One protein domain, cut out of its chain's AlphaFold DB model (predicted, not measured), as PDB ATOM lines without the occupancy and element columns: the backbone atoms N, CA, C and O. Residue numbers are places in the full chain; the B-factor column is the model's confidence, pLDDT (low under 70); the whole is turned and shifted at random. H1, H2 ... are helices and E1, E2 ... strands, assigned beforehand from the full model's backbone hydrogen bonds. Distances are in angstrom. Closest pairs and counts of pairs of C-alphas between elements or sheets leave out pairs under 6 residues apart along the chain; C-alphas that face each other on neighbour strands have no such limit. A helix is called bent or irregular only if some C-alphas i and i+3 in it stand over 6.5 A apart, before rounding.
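What this domain is: This is residues 131 to 212 of the 361 residues of an uncharacterized protein of Methylobacterium sp. 174MFSha1.1 (UniProt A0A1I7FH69). A small antiparallel sheet of three strands, E1, E2 and E3, has the longest helix, H5, over it and running along its strands, while the short helices H1 and H2 sit near one end of the sheet and H3 and H4 near the other. After H5 the backbone returns to the E3 edge, where residues 203 to 204 pair in parallel with residues 179 to 180 of E3, and the printed part ends at residue 212 in a stretch with no named element, residues 200 to 212. The printed part has 82 residues, with five named helices and three named strands in the order H1, H2, E1, H3, E2, E3, H4, H5; the sheet order is E1, E2, E3, and the class is mixed, helices and strands. The whole is compact, with a radius of gyration of the C-alphas of 11.7 A, and rounded, spanning 33 by 29 by 20 A.

Where its parts are: H1 covers residues 131 to 136 and begins at C-alpha 131, at (-6.029, -2.764, -23.808). H2 is residues 144 to 147, and strand E1 is residues 149 to 151. H3 covers residues 161 to 164. E2, residues 167 to 171, is 13.4 A long and begins at C-alpha 167, at (-7.329, -7.437, -36.464). E3, residues 177 to 181, is 13.6 A long. H4, residues 184 to 188, is irregular, but only just: C-alphas 184 and 187 are 6.7 A apart. H5, residues 190 to 199, is 14.3 A long and ends at C-alpha 199, at (-12.039, -5.196, -24.962).

How they stand to each other: E2 is the inner strand of the sheet, and E1 and E3 are its edge strands. E1 and E2 are antiparallel at 144 degrees between their directions, with N 149 and O 169 within hydrogen-bond range at 2.8 A. E2 and E3 form a hairpin, antiparallel at 154 degrees, with N 180 and O 168 at 2.8 A and N 170 and O 178 at 2.9 A. H5 is on the sheet at a height over the sheet of 9.6 A. It lies over E2, but only just, with 3 of its 10 C-alphas falling on E2 and 2 on E3. On the local plane its line stands at 2 degrees to that of E2, along the strands. The closest C-alphas of H5 and E2 are those of Val 192 and Leu 167, 7.0 A apart. H1 touches H5, the closest C-alphas being those of Arg 133 and Ser 199 at 5.9 A, and their lines are only just about perpendicular, at 72 degrees. H1 only grazes the sheet, with its residues 131 to 134. H1 and H2 only just touch, with 3 pairs of C-alphas within 8 A, the closest being those of Gly 131 and Val 145 at 5.3 A. H2 is on the sheet, over E2, at a height over the sheet of 6.9 A; the closest C-alphas are those of Leu 147 and Val 171, 5.7 A apart. H4 only grazes the sheet, with its residues 186 to 187. H4 and H5 are close but not clearly touching, with the C-alphas of Ala 186 and Val 192 closest at 6.9 A. H3 is not on the sheet, and it is apart from H1, H2 and H5 and only just apart from H4, the closest C-alphas being 8.0 A apart. In H1 and H5 every O i to N i+4 pair is within hydrogen-bond range; in H4 0 of 1 is, beside 1 of 2 O i to N i+3 pairs, and H2 and H3 are too short for an O i to N i+4 pair.

The domain as a whole: The two C-alphas farthest apart are those of Pro 157 and Ser 174, at 34.7 A. The printed part has no cut, and no link is long. Residues 200 to 212 hold no named element, and their C-alphas lie 8 to 16 A from the mean of the C-alphas. The mean pLDDT of the printed part is 86.9, and residues 209 to 212 are under 70.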
ATOM      1  N   GLY A 131      -7.297  -2.124 -23.483       87.81
ATOM      2  CA  GLY A 131      -6.029  -2.764 -23.808       87.81
ATOM      3  C   GLY A 131      -5.514  -3.681 -22.701       87.81
ATOM      4  O   GLY A 131      -5.097  -4.802 -22.982       87.81
ATOM      5  N   GLU A 132      -5.612  -3.265 -21.438       89.81
ATOM      6  CA  GLU A 132      -5.220  -4.099 -20.293       89.81
ATOM      7  C   GLU A 132      -6.085  -5.358 -20.184       89.81
ATOM      8  O   GLU A 132      -5.561  -6.439 -19.916       89.81
ATOM      9  N   ARG A 133      -7.390  -5.258 -20.480       91.88
ATOM     10  CA  ARG A 133      -8.279  -6.431 -20.545       91.88
ATOM     11  C   ARG A 133      -7.804  -7.465 -21.567       91.88
ATOM     12  O   ARG A 133      -7.864  -8.662 -21.296       91.88
ATOM     13  N   LEU A 134      -7.305  -7.020 -22.723       90.44
ATOM     14  CA  LEU A 134      -6.770  -7.913 -23.755       90.44
ATOM     15  C   LEU A 134      -5.446  -8.569 -23.342       90.44
ATOM     16  O   LEU A 134      -5.247  -9.748 -23.637       90.44
ATOM     17  N   VAL A 135      -4.579  -7.852 -22.619       89.94
ATOM     18  CA  VAL A 135      -3.339  -8.422 -22.061       89.94
ATOM     19  C   VAL A 135      -3.647  -9.488 -21.015       89.94
ATOM     20  O   VAL A 135      -3.114 -10.591 -21.092       89.94
ATOM     21  N   VAL A 136      -4.558  -9.202 -20.079       91.00
ATOM     22  CA  VAL A 136      -4.986 -10.171 -19.055       91.00
ATOM     23  C   VAL A 136      -5.600 -11.423 -19.690       91.00
ATOM     24  O   VAL A 136      -5.395 -12.530 -19.200       91.00
ATOM     25  N   ALA A 137      -6.304 -11.274 -20.815       89.44
ATOM     26  CA  ALA A 137      -6.865 -12.394 -21.565       89.44
ATOM     27  C   ALA A 137      -5.850 -13.158 -22.444       89.44
ATOM     28  O   ALA A 137      -6.242 -14.118 -23.114       89.44
ATOM     29  N   GLY A 138      -4.579 -12.740 -22.472       90.25
ATOM     30  CA  GLY A 138      -3.514 -13.365 -23.261       90.25
ATOM     31  C   GLY A 138      -3.603 -13.111 -24.770       90.25
ATOM     32  O   GLY A 138      -3.054 -13.887 -25.546       90.25
ATOM     33  N   ILE A 139      -4.320 -12.066 -25.196       88.19
ATOM     34  CA  ILE A 139      -4.536 -11.721 -26.615       88.19
ATOM     35  C   ILE A 139      -3.506 -10.690 -27.118       88.19
ATOM     36  O   ILE A 139      -3.335 -10.514 -28.321       88.19
ATOM     37  N   GLY A 140      -2.768 -10.052 -26.211       84.12
ATOM     38  CA  GLY A 140      -1.650  -9.159 -26.508       84.12
ATOM     39  C   GLY A 140      -0.690  -9.071 -25.324       84.12
ATOM     40  O   GLY A 140      -0.888  -9.732 -24.304       84.12
ATOM     41  N   ASP A 141       0.339  -8.238 -25.442       83.81
ATOM     42  CA  ASP A 141       1.299  -7.977 -24.369       83.81
ATOM     43  C   ASP A 141       1.308  -6.495 -23.944       83.81
ATOM     44  O   ASP A 141       0.628  -5.635 -24.512       83.81
ATOM     45  N   ALA A 142       2.088  -6.170 -22.911       80.88
ATOM     46  CA  ALA A 142       2.198  -4.799 -22.412       80.88
ATOM     47  C   ALA A 142       2.794  -3.819 -23.446       80.88
ATOM     48  O   ALA A 142       2.599  -2.606 -23.332       80.88
ATOM     49  N   HIS A 143       3.526  -4.320 -24.445       79.25
ATOM     50  CA  HIS A 143       4.067  -3.507 -25.528       79.25
ATOM     51  C   HIS A 143       2.962  -3.111 -26.511       79.25
ATOM     52  O   HIS A 143       2.851  -1.937 -26.875       79.25
ATOM     53  N   TRP A 144       2.086  -4.057 -26.844       80.81
ATOM     54  CA  TRP A 144       0.907  -3.842 -27.672       80.81
ATOM     55  C   TRP A 144      -0.025  -2.768 -27.091       80.81
ATOM     56  O   TRP A 144      -0.492  -1.904 -27.826       80.81
ATOM     57  N   VAL A 145      -0.215  -2.713 -25.765       76.19
ATOM     58  CA  VAL A 145      -1.035  -1.657 -25.116       76.19
ATOM     59  C   VAL A 145      -0.477  -0.249 -25.361       76.19
ATOM     60  O   VAL A 145      -1.218   0.730 -25.335       76.19
ATOM     61  N   ARG A 146       0.832  -0.125 -25.606       79.31
ATOM     62  CA  ARG A 146       1.504   1.170 -25.787       79.31
ATOM     63  C   ARG A 146       1.601   1.604 -27.241       79.31
ATOM     64  O   ARG A 146       1.540   2.804 -27.496       79.31
ATOM     65  N   LEU A 147       1.814   0.666 -28.161       82.50
ATOM     66  CA  LEU A 147       2.108   0.965 -29.569       82.50
ATOM     67  C   LEU A 147       1.034   0.474 -30.544       82.50
ATOM     68  O   LEU A 147       1.055   0.856 -31.711       82.50
ATOM     69  N   GLY A 148       0.093  -0.344 -30.080       85.19
ATOM     70  CA  GLY A 148      -0.804  -1.096 -30.942       85.19
ATOM     71  C   GLY A 148      -0.082  -2.253 -31.632       85.19
ATOM     72  O   GLY A 148       1.005  -2.671 -31.227       85.19
ATOM     73  N   GLY A 149      -0.702  -2.777 -32.684       86.56
ATOM     74  CA  GLY A 149      -0.156  -3.859 -33.491       86.56
ATOM     75  C   GLY A 149      -1.184  -4.914 -33.868       86.56
ATOM     76  O   GLY A 149      -2.374  -4.811 -33.562       86.56
ATOM     77  N   ASP A 150      -0.684  -5.944 -34.542       88.56
ATOM     78  CA  ASP A 150      -1.479  -7.076 -34.997       88.56
ATOM     79  C   ASP A 150      -1.940  -7.945 -33.839       88.56
ATOM     80  O   ASP A 150      -1.142  -8.365 -33.001       88.56
ATOM     81  N   LEU A 151      -3.230  -8.262 -33.841       90.00
ATOM     82  CA  LEU A 151      -3.792  -9.267 -32.956       90.00
ATOM     83  C   LEU A 151      -3.876 -10.586 -33.709       90.00
ATOM     84  O   LEU A 151      -4.602 -10.714 -34.699       90.00
ATOM     85  N   ARG A 152      -3.100 -11.560 -33.229       90.06
ATOM     86  CA  ARG A 152      -3.004 -12.883 -33.832       90.06
ATOM     87  C   ARG A 152      -4.001 -13.847 -33.195       90.06
ATOM     88  O   ARG A 152      -4.016 -13.993 -31.977       90.06
ATOM     89  N   ASP A 153      -4.752 -14.553 -34.030       92.38
ATOM     90  CA  ASP A 153      -5.527 -15.722 -33.635       92.38
ATOM     91  C   ASP A 153      -4.576 -16.924 -33.442       92.38
ATOM     92  O   ASP A 153      -3.928 -17.349 -34.408       92.38
ATOM     93  N   PRO A 154      -4.424 -17.455 -32.213       89.56
ATOM     94  CA  PRO A 154      -3.545 -18.594 -31.955       89.56
ATOM     95  C   PRO A 154      -4.057 -19.900 -32.577       89.56
ATOM     96  O   PRO A 154      -3.252 -20.803 -32.801       89.56
ATOM     97  N   ASP A 155      -5.358 -19.990 -32.869       90.81
ATOM     98  CA  ASP A 155      -6.004 -21.196 -33.391       90.81
ATOM     99  C   ASP A 155      -6.063 -21.206 -34.931       90.81
ATOM    100  O   ASP A 155      -6.386 -22.224 -35.551       90.81
ATOM    101  N   ALA A 156      -5.731 -20.082 -35.571       89.25
ATOM    102  CA  ALA A 156      -5.722 -19.951 -37.021       89.25
ATOM    103  C   ALA A 156      -4.493 -20.627 -37.669       89.25
ATOM    104  O   ALA A 156      -3.392 -20.627 -37.101       89.25
ATOM    105  N   PRO A 157      -4.636 -21.164 -38.897       88.06
ATOM    106  CA  PRO A 157      -3.512 -21.735 -39.635       88.06
ATOM    107  C   PRO A 157      -2.440 -20.678 -39.931       88.06
ATOM    108  O   PRO A 157      -2.723 -19.486 -40.032       88.06
ATOM    109  N   GLU A 158      -1.193 -21.111 -40.142       85.56
ATOM    110  CA  GLU A 158      -0.088 -20.194 -40.462       85.56
ATOM    111  C   GLU A 158      -0.327 -19.413 -41.765       85.56
ATOM    112  O   GLU A 158       0.071 -18.250 -41.873       85.56
ATOM    113  N   LYS A 159      -1.002 -20.040 -42.738       86.56
ATOM    114  CA  LYS A 159      -1.382 -19.429 -44.011       86.56
ATOM    115  C   LYS A 159      -2.870 -19.620 -44.318       86.56
ATOM    116  O   LYS A 159      -3.403 -20.693 -44.041       86.56
ATOM    117  N   PRO A 160      -3.505 -18.629 -44.966       89.69
ATOM    118  CA  PRO A 160      -2.950 -17.309 -45.278       89.69
ATOM    119  C   PRO A 160      -2.784 -16.455 -44.014       89.69
ATOM    120  O   PRO A 160      -3.641 -16.463 -43.131       89.69
ATOM    121  N   ARG A 161      -1.690 -15.685 -43.942       88.38
ATOM    122  CA  ARG A 161      -1.339 -14.864 -42.770       88.38
ATOM    123  C   ARG A 161      -2.447 -13.890 -42.381       88.38
ATOM    124  O   ARG A 161      -2.600 -13.591 -41.205       88.38
ATOM    125  N   SER A 162      -3.246 -13.435 -43.344       86.56
ATOM    126  CA  SER A 162      -4.385 -12.554 -43.079       86.56
ATOM    127  C   SER A 162      -5.421 -13.180 -42.141       86.56
ATOM    128  O   SER A 162      -5.951 -12.470 -41.297       86.56
ATOM    129  N   LEU A 163      -5.686 -14.491 -42.226       87.50
ATOM    130  CA  LEU A 163      -6.624 -15.162 -41.317       87.50
ATOM    131  C   LEU A 163      -6.033 -15.315 -39.916       87.50
ATOM    132  O   LEU A 163      -6.766 -15.236 -38.937       87.50
ATOM    133  N   ALA A 164      -4.713 -15.484 -39.823       89.69
ATOM    134  CA  ALA A 164      -4.019 -15.524 -38.544       89.69
ATOM    135  C   ALA A 164      -3.968 -14.159 -37.858       89.69
ATOM    136  O   ALA A 164      -3.877 -14.108 -36.641       89.69
ATOM    137  N   THR A 165      -4.028 -13.053 -38.599       89.44
ATOM    138  CA  THR A 165      -4.056 -11.694 -38.042       89.44
ATOM    139  C   THR A 165      -5.253 -10.931 -38.610       89.44
ATOM    140  O   THR A 165      -5.076 -10.116 -39.516       89.44
ATOM    141  N   PRO A 166      -6.484 -11.194 -38.137       90.25
ATOM    142  CA  PRO A 166      -7.688 -10.571 -38.691       90.25
ATOM    143  C   PRO A 166      -7.924  -9.140 -38.176       90.25
ATOM    144  O   PRO A 166      -8.760  -8.422 -38.727       90.25
ATOM    145  N   LEU A 167      -7.194  -8.726 -37.134       90.50
ATOM    146  CA  LEU A 167      -7.329  -7.437 -36.464       90.50
ATOM    147  C   LEU A 167      -5.991  -6.716 -36.338       90.50
ATOM    148  O   LEU A 167      -4.970  -7.318 -36.002       90.50
ATOM    149  N   PHE A 168      -6.054  -5.402 -36.494       89.25
ATOM    150  CA  PHE A 168      -5.004  -4.461 -36.151       89.25
ATOM    151  C   PHE A 168      -5.520  -3.505 -35.079       89.25
ATOM    152  O   PHE A 168      -6.655  -3.035 -35.149       89.25
ATOM    153  N   ALA A 169      -4.699  -3.189 -34.088       89.12
ATOM    154  CA  ALA A 169      -5.028  -2.175 -33.102       89.12
ATOM    155  C   ALA A 169      -4.115  -0.969 -33.216       89.12
ATOM    156  O   ALA A 169      -2.901  -1.104 -33.350       89.12
ATOM    157  N   LYS A 170      -4.709   0.216 -33.100       87.50
ATOM    158  CA  LYS A 170      -4.004   1.496 -33.107       87.50
ATOM    159  C   LYS A 170      -4.165   2.152 -31.748       87.50
ATOM    160  O   LYS A 170      -5.284   2.272 -31.248       87.50
ATOM    161  N   VAL A 171      -3.054   2.598 -31.176       87.25
ATOM    162  CA  VAL A 171      -3.050   3.436 -29.975       87.25
ATOM    163  C   VAL A 171      -2.832   4.870 -30.432       87.25
ATOM    164  O   VAL A 171      -1.781   5.207 -30.976       87.25
ATOM    165  N   LEU A 172      -3.847   5.713 -30.268       83.69
ATOM    166  CA  LEU A 172      -3.774   7.118 -30.655       83.69
ATOM    167  C   LEU A 172      -2.845   7.894 -29.714       83.69
ATOM    168  O   LEU A 172      -2.544   7.458 -28.603       83.69
ATOM    169  N   GLY A 173      -2.431   9.099 -30.118       74.69
ATOM    170  CA  GLY A 173      -1.608   9.973 -29.269       74.69
ATOM    171  C   GLY A 173      -2.250  10.302 -27.911       74.69
ATOM    172  O   GLY A 173      -1.536  10.542 -26.940       74.69
ATOM    173  N   SER A 174      -3.584  10.244 -27.824       79.25
ATOM    174  CA  SER A 174      -4.367  10.370 -26.586       79.25
ATOM    175  C   SER A 174      -4.265   9.156 -25.651       79.25
ATOM    176  O   SER A 174      -4.656   9.250 -24.495       79.25
ATOM    177  N   GLY A 175      -3.750   8.018 -26.128       79.56
ATOM    178  CA  GLY A 175      -3.801   6.724 -25.441       79.56
ATOM    179  C   GLY A 175      -5.078   5.920 -25.713       79.56
ATOM    180  O   GLY A 175      -5.197   4.801 -25.224       79.56
ATOM    181  N   GLU A 176      -6.020   6.451 -26.499       85.06
ATOM    182  CA  GLU A 176      -7.212   5.715 -26.934       85.06
ATOM    183  C   GLU A 176      -6.822   4.526 -27.823       85.06
ATOM    184  O   GLU A 176      -6.045   4.678 -28.767       85.06
ATOM    185  N   VAL A 177      -7.393   3.352 -27.539       88.69
ATOM    186  CA  VAL A 177      -7.223   2.140 -28.349       88.69
ATOM    187  C   VAL A 177      -8.382   2.022 -29.331       88.69
ATOM    188  O   VAL A 177      -9.544   2.041 -28.926       88.69
ATOM    189  N   ARG A 178      -8.067   1.834 -30.613       90.94
ATOM    190  CA  ARG A 178      -9.034   1.513 -31.671       90.94
ATOM    191  C   ARG A 178      -8.690   0.190 -32.330       90.94
ATOM    192  O   ARG A 178      -7.515  -0.130 -32.497       90.94
ATOM    193  N   LEU A 179      -9.721  -0.558 -32.712       92.06
ATOM    194  CA  LEU A 179      -9.594  -1.827 -33.421       92.06
ATOM    195  C   LEU A 179     -10.009  -1.645 -34.879       92.06
ATOM    196  O   LEU A 179     -11.050  -1.054 -35.167       92.06
ATOM    197  N   PHE A 180      -9.215  -2.206 -35.779       91.25
ATOM    198  CA  PHE A 180      -9.432  -2.183 -37.213       91.25
ATOM    199  C   PHE A 180      -9.424  -3.603 -37.762       91.25
ATOM    200  O   PHE A 180      -8.576  -4.421 -37.405       91.25
ATOM    201  N   LEU A 181     -10.383  -3.898 -38.629       90.25
ATOM    202  CA  LEU A 181     -10.427  -5.150 -39.372       90.25
ATOM    203  C   LEU A 181      -9.362  -5.111 -40.470       90.25
ATOM    204  O   LEU A 181      -9.207  -4.093 -41.133       90.25
ATOM    205  N   ASN A 182      -8.666  -6.220 -40.713       86.06
ATOM    206  CA  ASN A 182      -7.700  -6.302 -41.816       86.06
ATOM    207  C   ASN A 182      -8.362  -6.610 -43.173       86.06
ATOM    208  O   ASN A 182      -7.771  -6.364 -44.228       86.06
ATOM    209  N   PHE A 183      -9.607  -7.091 -43.151       85.19
ATOM    210  CA  PHE A 183     -10.495  -7.244 -44.303       85.19
ATOM    211  C   PHE A 183     -11.967  -7.171 -43.850       85.19
ATOM    212  O   PHE A 183     -12.256  -7.488 -42.695       85.19
ATOM    213  N   PRO A 184     -12.919  -6.781 -44.719       83.44
ATOM    214  CA  PRO A 184     -14.296  -6.482 -44.309       83.44
ATOM    215  C   PRO A 184     -15.016  -7.648 -43.607       83.44
ATOM    216  O   PRO A 184     -15.679  -7.464 -42.583       83.44
ATOM    217  N   SER A 185     -14.867  -8.866 -44.130       86.75
ATOM    218  CA  SER A 185     -15.515 -10.082 -43.614       86.75
ATOM    219  C   SER A 185     -14.880 -10.625 -42.326       86.75
ATOM    220  O   SER A 185     -15.463 -11.509 -41.698       86.75
ATOM    221  N   ALA A 186     -13.747 -10.072 -41.863       90.19
ATOM    222  CA  ALA A 186     -13.096 -10.482 -40.613       90.19
ATOM    223  C   ALA A 186     -14.010 -10.330 -39.386       90.19
ATOM    224  O   ALA A 186     -13.867 -11.066 -38.414       90.19
ATOM    225  N   SER A 187     -14.984  -9.418 -39.445       91.88
ATOM    226  CA  SER A 187     -15.994  -9.213 -38.397       91.88
ATOM    227  C   SER A 187     -16.783 -10.482 -38.036       91.88
ATOM    228  O   SER A 187     -17.245 -10.625 -36.903       91.88
ATOM    229  N   GLY A 188     -16.918 -11.426 -38.972       90.06
ATOM    230  CA  GLY A 188     -17.596 -12.704 -38.748       90.06
ATOM    231  C   GLY A 188     -16.757 -13.757 -38.016       90.06
ATOM    232  O   GLY A 188     -17.298 -14.793 -37.632       90.06
ATOM    233  N   LEU A 189     -15.455 -13.531 -37.821       91.94
ATOM    234  CA  LEU A 189     -14.557 -14.518 -37.226       91.94
ATOM    235  C   LEU A 189     -14.730 -14.594 -35.704       91.94
ATOM    236  O   LEU A 189     -14.804 -13.574 -35.016       91.94
ATOM    237  N   ALA A 190     -14.718 -15.816 -35.162       94.88
ATOM    238  CA  ALA A 190     -14.887 -16.066 -33.729       94.88
ATOM    239  C   ALA A 190     -13.825 -15.351 -32.877       94.88
ATOM    240  O   ALA A 190     -14.142 -14.793 -31.826       94.88
ATOM    241  N   PHE A 191     -12.578 -15.305 -33.357       95.44
ATOM    242  CA  PHE A 191     -11.511 -14.558 -32.700       95.44
ATOM    243  C   PHE A 191     -11.838 -13.065 -32.604       95.44
ATOM    244  O   PHE A 191     -11.744 -12.495 -31.521       95.44
ATOM    245  N   VAL A 192     -12.306 -12.445 -33.691       95.81
ATOM    246  CA  VAL A 192     -12.670 -11.019 -33.699       95.81
ATOM    247  C   VAL A 192     -13.785 -10.730 -32.700       95.81
ATOM    248  O   VAL A 192     -13.647  -9.834 -31.870       95.81
ATOM    249  N   GLN A 193     -14.836 -11.547 -32.697       96.62
ATOM    250  CA  GLN A 193     -15.945 -11.419 -31.746       96.62
ATOM    251  C   GLN A 193     -15.478 -11.555 -30.290       96.62
ATOM    252  O   GLN A 193     -15.932 -10.813 -29.417       96.62
ATOM    253  N   ARG A 194     -14.535 -12.467 -30.023       96.25
ATOM    254  CA  ARG A 194     -13.917 -12.628 -28.701       96.25
ATOM    255  C   ARG A 194     -13.116 -11.389 -28.295       96.25
ATOM    256  O   ARG A 194     -13.246 -10.947 -27.154       96.25
ATOM    257  N   VAL A 195     -12.319 -10.814 -29.200       96.06
ATOM    258  CA  VAL A 195     -11.572  -9.571 -28.934       96.06
ATOM    259  C   VAL A 195     -12.525  -8.423 -28.612       96.06
ATOM    260  O   VAL A 195     -12.312  -7.713 -27.627       96.06
ATOM    261  N   GLU A 196     -13.593  -8.248 -29.392       96.62
ATOM    262  CA  GLU A 196     -14.600  -7.213 -29.133       96.62
ATOM    263  C   GLU A 196     -15.279  -7.403 -27.771       96.62
ATOM    264  O   GLU A 196     -15.437  -6.443 -27.018       96.62
ATOM    265  N   ALA A 197     -15.634  -8.641 -27.411       96.31
ATOM    266  CA  ALA A 197     -16.272  -8.947 -26.133       96.31
ATOM    267  C   ALA A 197     -15.367  -8.645 -24.924       96.31
ATOM    268  O   ALA A 197     -15.840  -8.116 -23.921       96.31
ATOM    269  N   ILE A 198     -14.068  -8.949 -25.015       94.94
ATOM    270  CA  ILE A 198     -13.099  -8.720 -23.927       94.94
ATOM    271  C   ILE A 198     -12.739  -7.238 -23.807       94.94
ATOM    272  O   ILE A 198     -12.691  -6.670 -22.714       94.94
ATOM    273  N   SER A 199     -12.461  -6.596 -24.939       93.44
ATOM    274  CA  SER A 199     -12.039  -5.196 -24.962       93.44
ATOM    275  C   SER A 199     -13.203  -4.230 -24.760       93.44
ATOM    276  O   SER A 199     -12.978  -3.109 -24.309       93.44
ATOM    277  N   GLY A 200     -14.437  -4.630 -25.067       94.88
ATOM    278  CA  GLY A 200     -15.591  -3.732 -25.149       94.88
ATOM    279  C   GLY A 200     -15.529  -2.761 -26.337       94.88
ATOM    280  O   GLY A 200     -16.354  -1.854 -26.418       94.88
ATOM    281  N   LEU A 201     -14.555  -2.921 -27.238       94.94
ATOM    282  CA  LEU A 201     -14.390  -2.105 -28.438       94.94
ATOM    283  C   LEU A 201     -15.043  -2.790 -29.636       94.94
ATOM    284  O   LEU A 201     -15.109  -4.016 -29.706       94.94
ATOM    285  N   LYS A 202     -15.485  -1.987 -30.605       95.62
ATOM    286  CA  LYS A 202     -15.924  -2.474 -31.914       95.62
ATOM    287  C   LYS A 202     -14.833  -2.267 -32.948       95.62
ATOM    288  O   LYS A 202     -14.255  -1.184 -33.022       95.62
ATOM    289  N   ALA A 203     -14.556  -3.311 -33.719       94.12
ATOM    290  CA  ALA A 203     -13.603  -3.250 -34.807       94.12
ATOM    291  C   ALA A 203     -14.249  -2.578 -36.020       94.12
ATOM    292  O   ALA A 203     -15.309  -2.993 -36.490       94.12
ATOM    293  N   ALA A 204     -13.608  -1.529 -36.523       91.75
ATOM    294  CA  ALA A 204     -14.057  -0.817 -37.708       91.75
ATOM    295  C   ALA A 204     -13.335  -1.337 -38.952       91.75
ATOM    296  O   ALA A 204     -12.147  -1.658 -38.916       91.75
ATOM    297  N   TRP A 205     -14.038  -1.386 -40.079       87.62
ATOM    298  CA  TRP A 205     -13.369  -1.457 -41.369       87.62
ATOM    299  C   TRP A 205     -13.091  -0.038 -41.851       87.62
ATOM    300  O   TRP A 205     -14.015   0.658 -42.268       87.62
ATOM    301  N   ASP A 206     -11.833   0.385 -41.769       81.44
ATOM    302  CA  ASP A 206     -11.400   1.717 -42.183       81.44
ATOM    303  C   ASP A 206     -10.094   1.609 -42.967       81.44
ATOM    304  O   ASP A 206      -9.072   1.161 -42.454       81.44
ATOM    305  N   THR A 207     -10.144   1.977 -44.241       70.62
ATOM    306  CA  THR A 207      -9.018   1.830 -45.160       70.62
ATOM    307  C   THR A 207      -8.064   3.018 -45.142       70.62
ATOM    308  O   THR A 207      -6.979   2.903 -45.703       70.62
ATOM    309  N   GLU A 208      -8.464   4.142 -44.543       71.44
ATOM    310  CA  GLU A 208      -7.647   5.357 -44.439       71.44
ATOM    311  C   GLU A 208      -6.743   5.315 -43.200       71.44
ATOM    312  O   GLU A 208      -5.613   5.794 -43.236       71.44
ATOM    313  N   GLU A 209      -7.210   4.685 -42.119       66.56
ATOM    314  CA  GLU A 209      -6.492   4.609 -40.837       66.56
ATOM    315  C   GLU A 209      -5.490   3.444 -40.730       66.56
ATOM    316  O   GLU A 209      -4.616   3.453 -39.849       66.56
ATOM    317  N   ILE A 210      -5.599   2.446 -41.615       65.88
ATOM    318  CA  ILE A 210      -4.655   1.329 -41.719       65.88
ATOM    319  C   ILE A 210      -3.439   1.816 -42.519       65.88
ATOM    320  O   ILE A 210      -3.467   1.833 -43.746       65.88
ATOM    321  N   ASP A 211      -2.348   2.150 -41.816       55.91
ATOM    322  CA  ASP A 211      -1.079   2.701 -42.353       55.91
ATOM    323  C   ASP A 211      -0.424   1.857 -43.472       55.91
ATOM    324  O   ASP A 211       0.554   2.268 -44.098       55.91
ATOM    325  N   SER A 212      -0.936   0.657 -43.753       55.69
ATOM    326  CA  SER A 212      -0.507  -0.137 -44.896       55.69
ATOM    327  C   SER A 212      -1.605  -1.104 -45.358       55.69
ATOM    328  O   SER A 212      -1.604  -2.270 -44.948       55.69
TER     329      SER A 212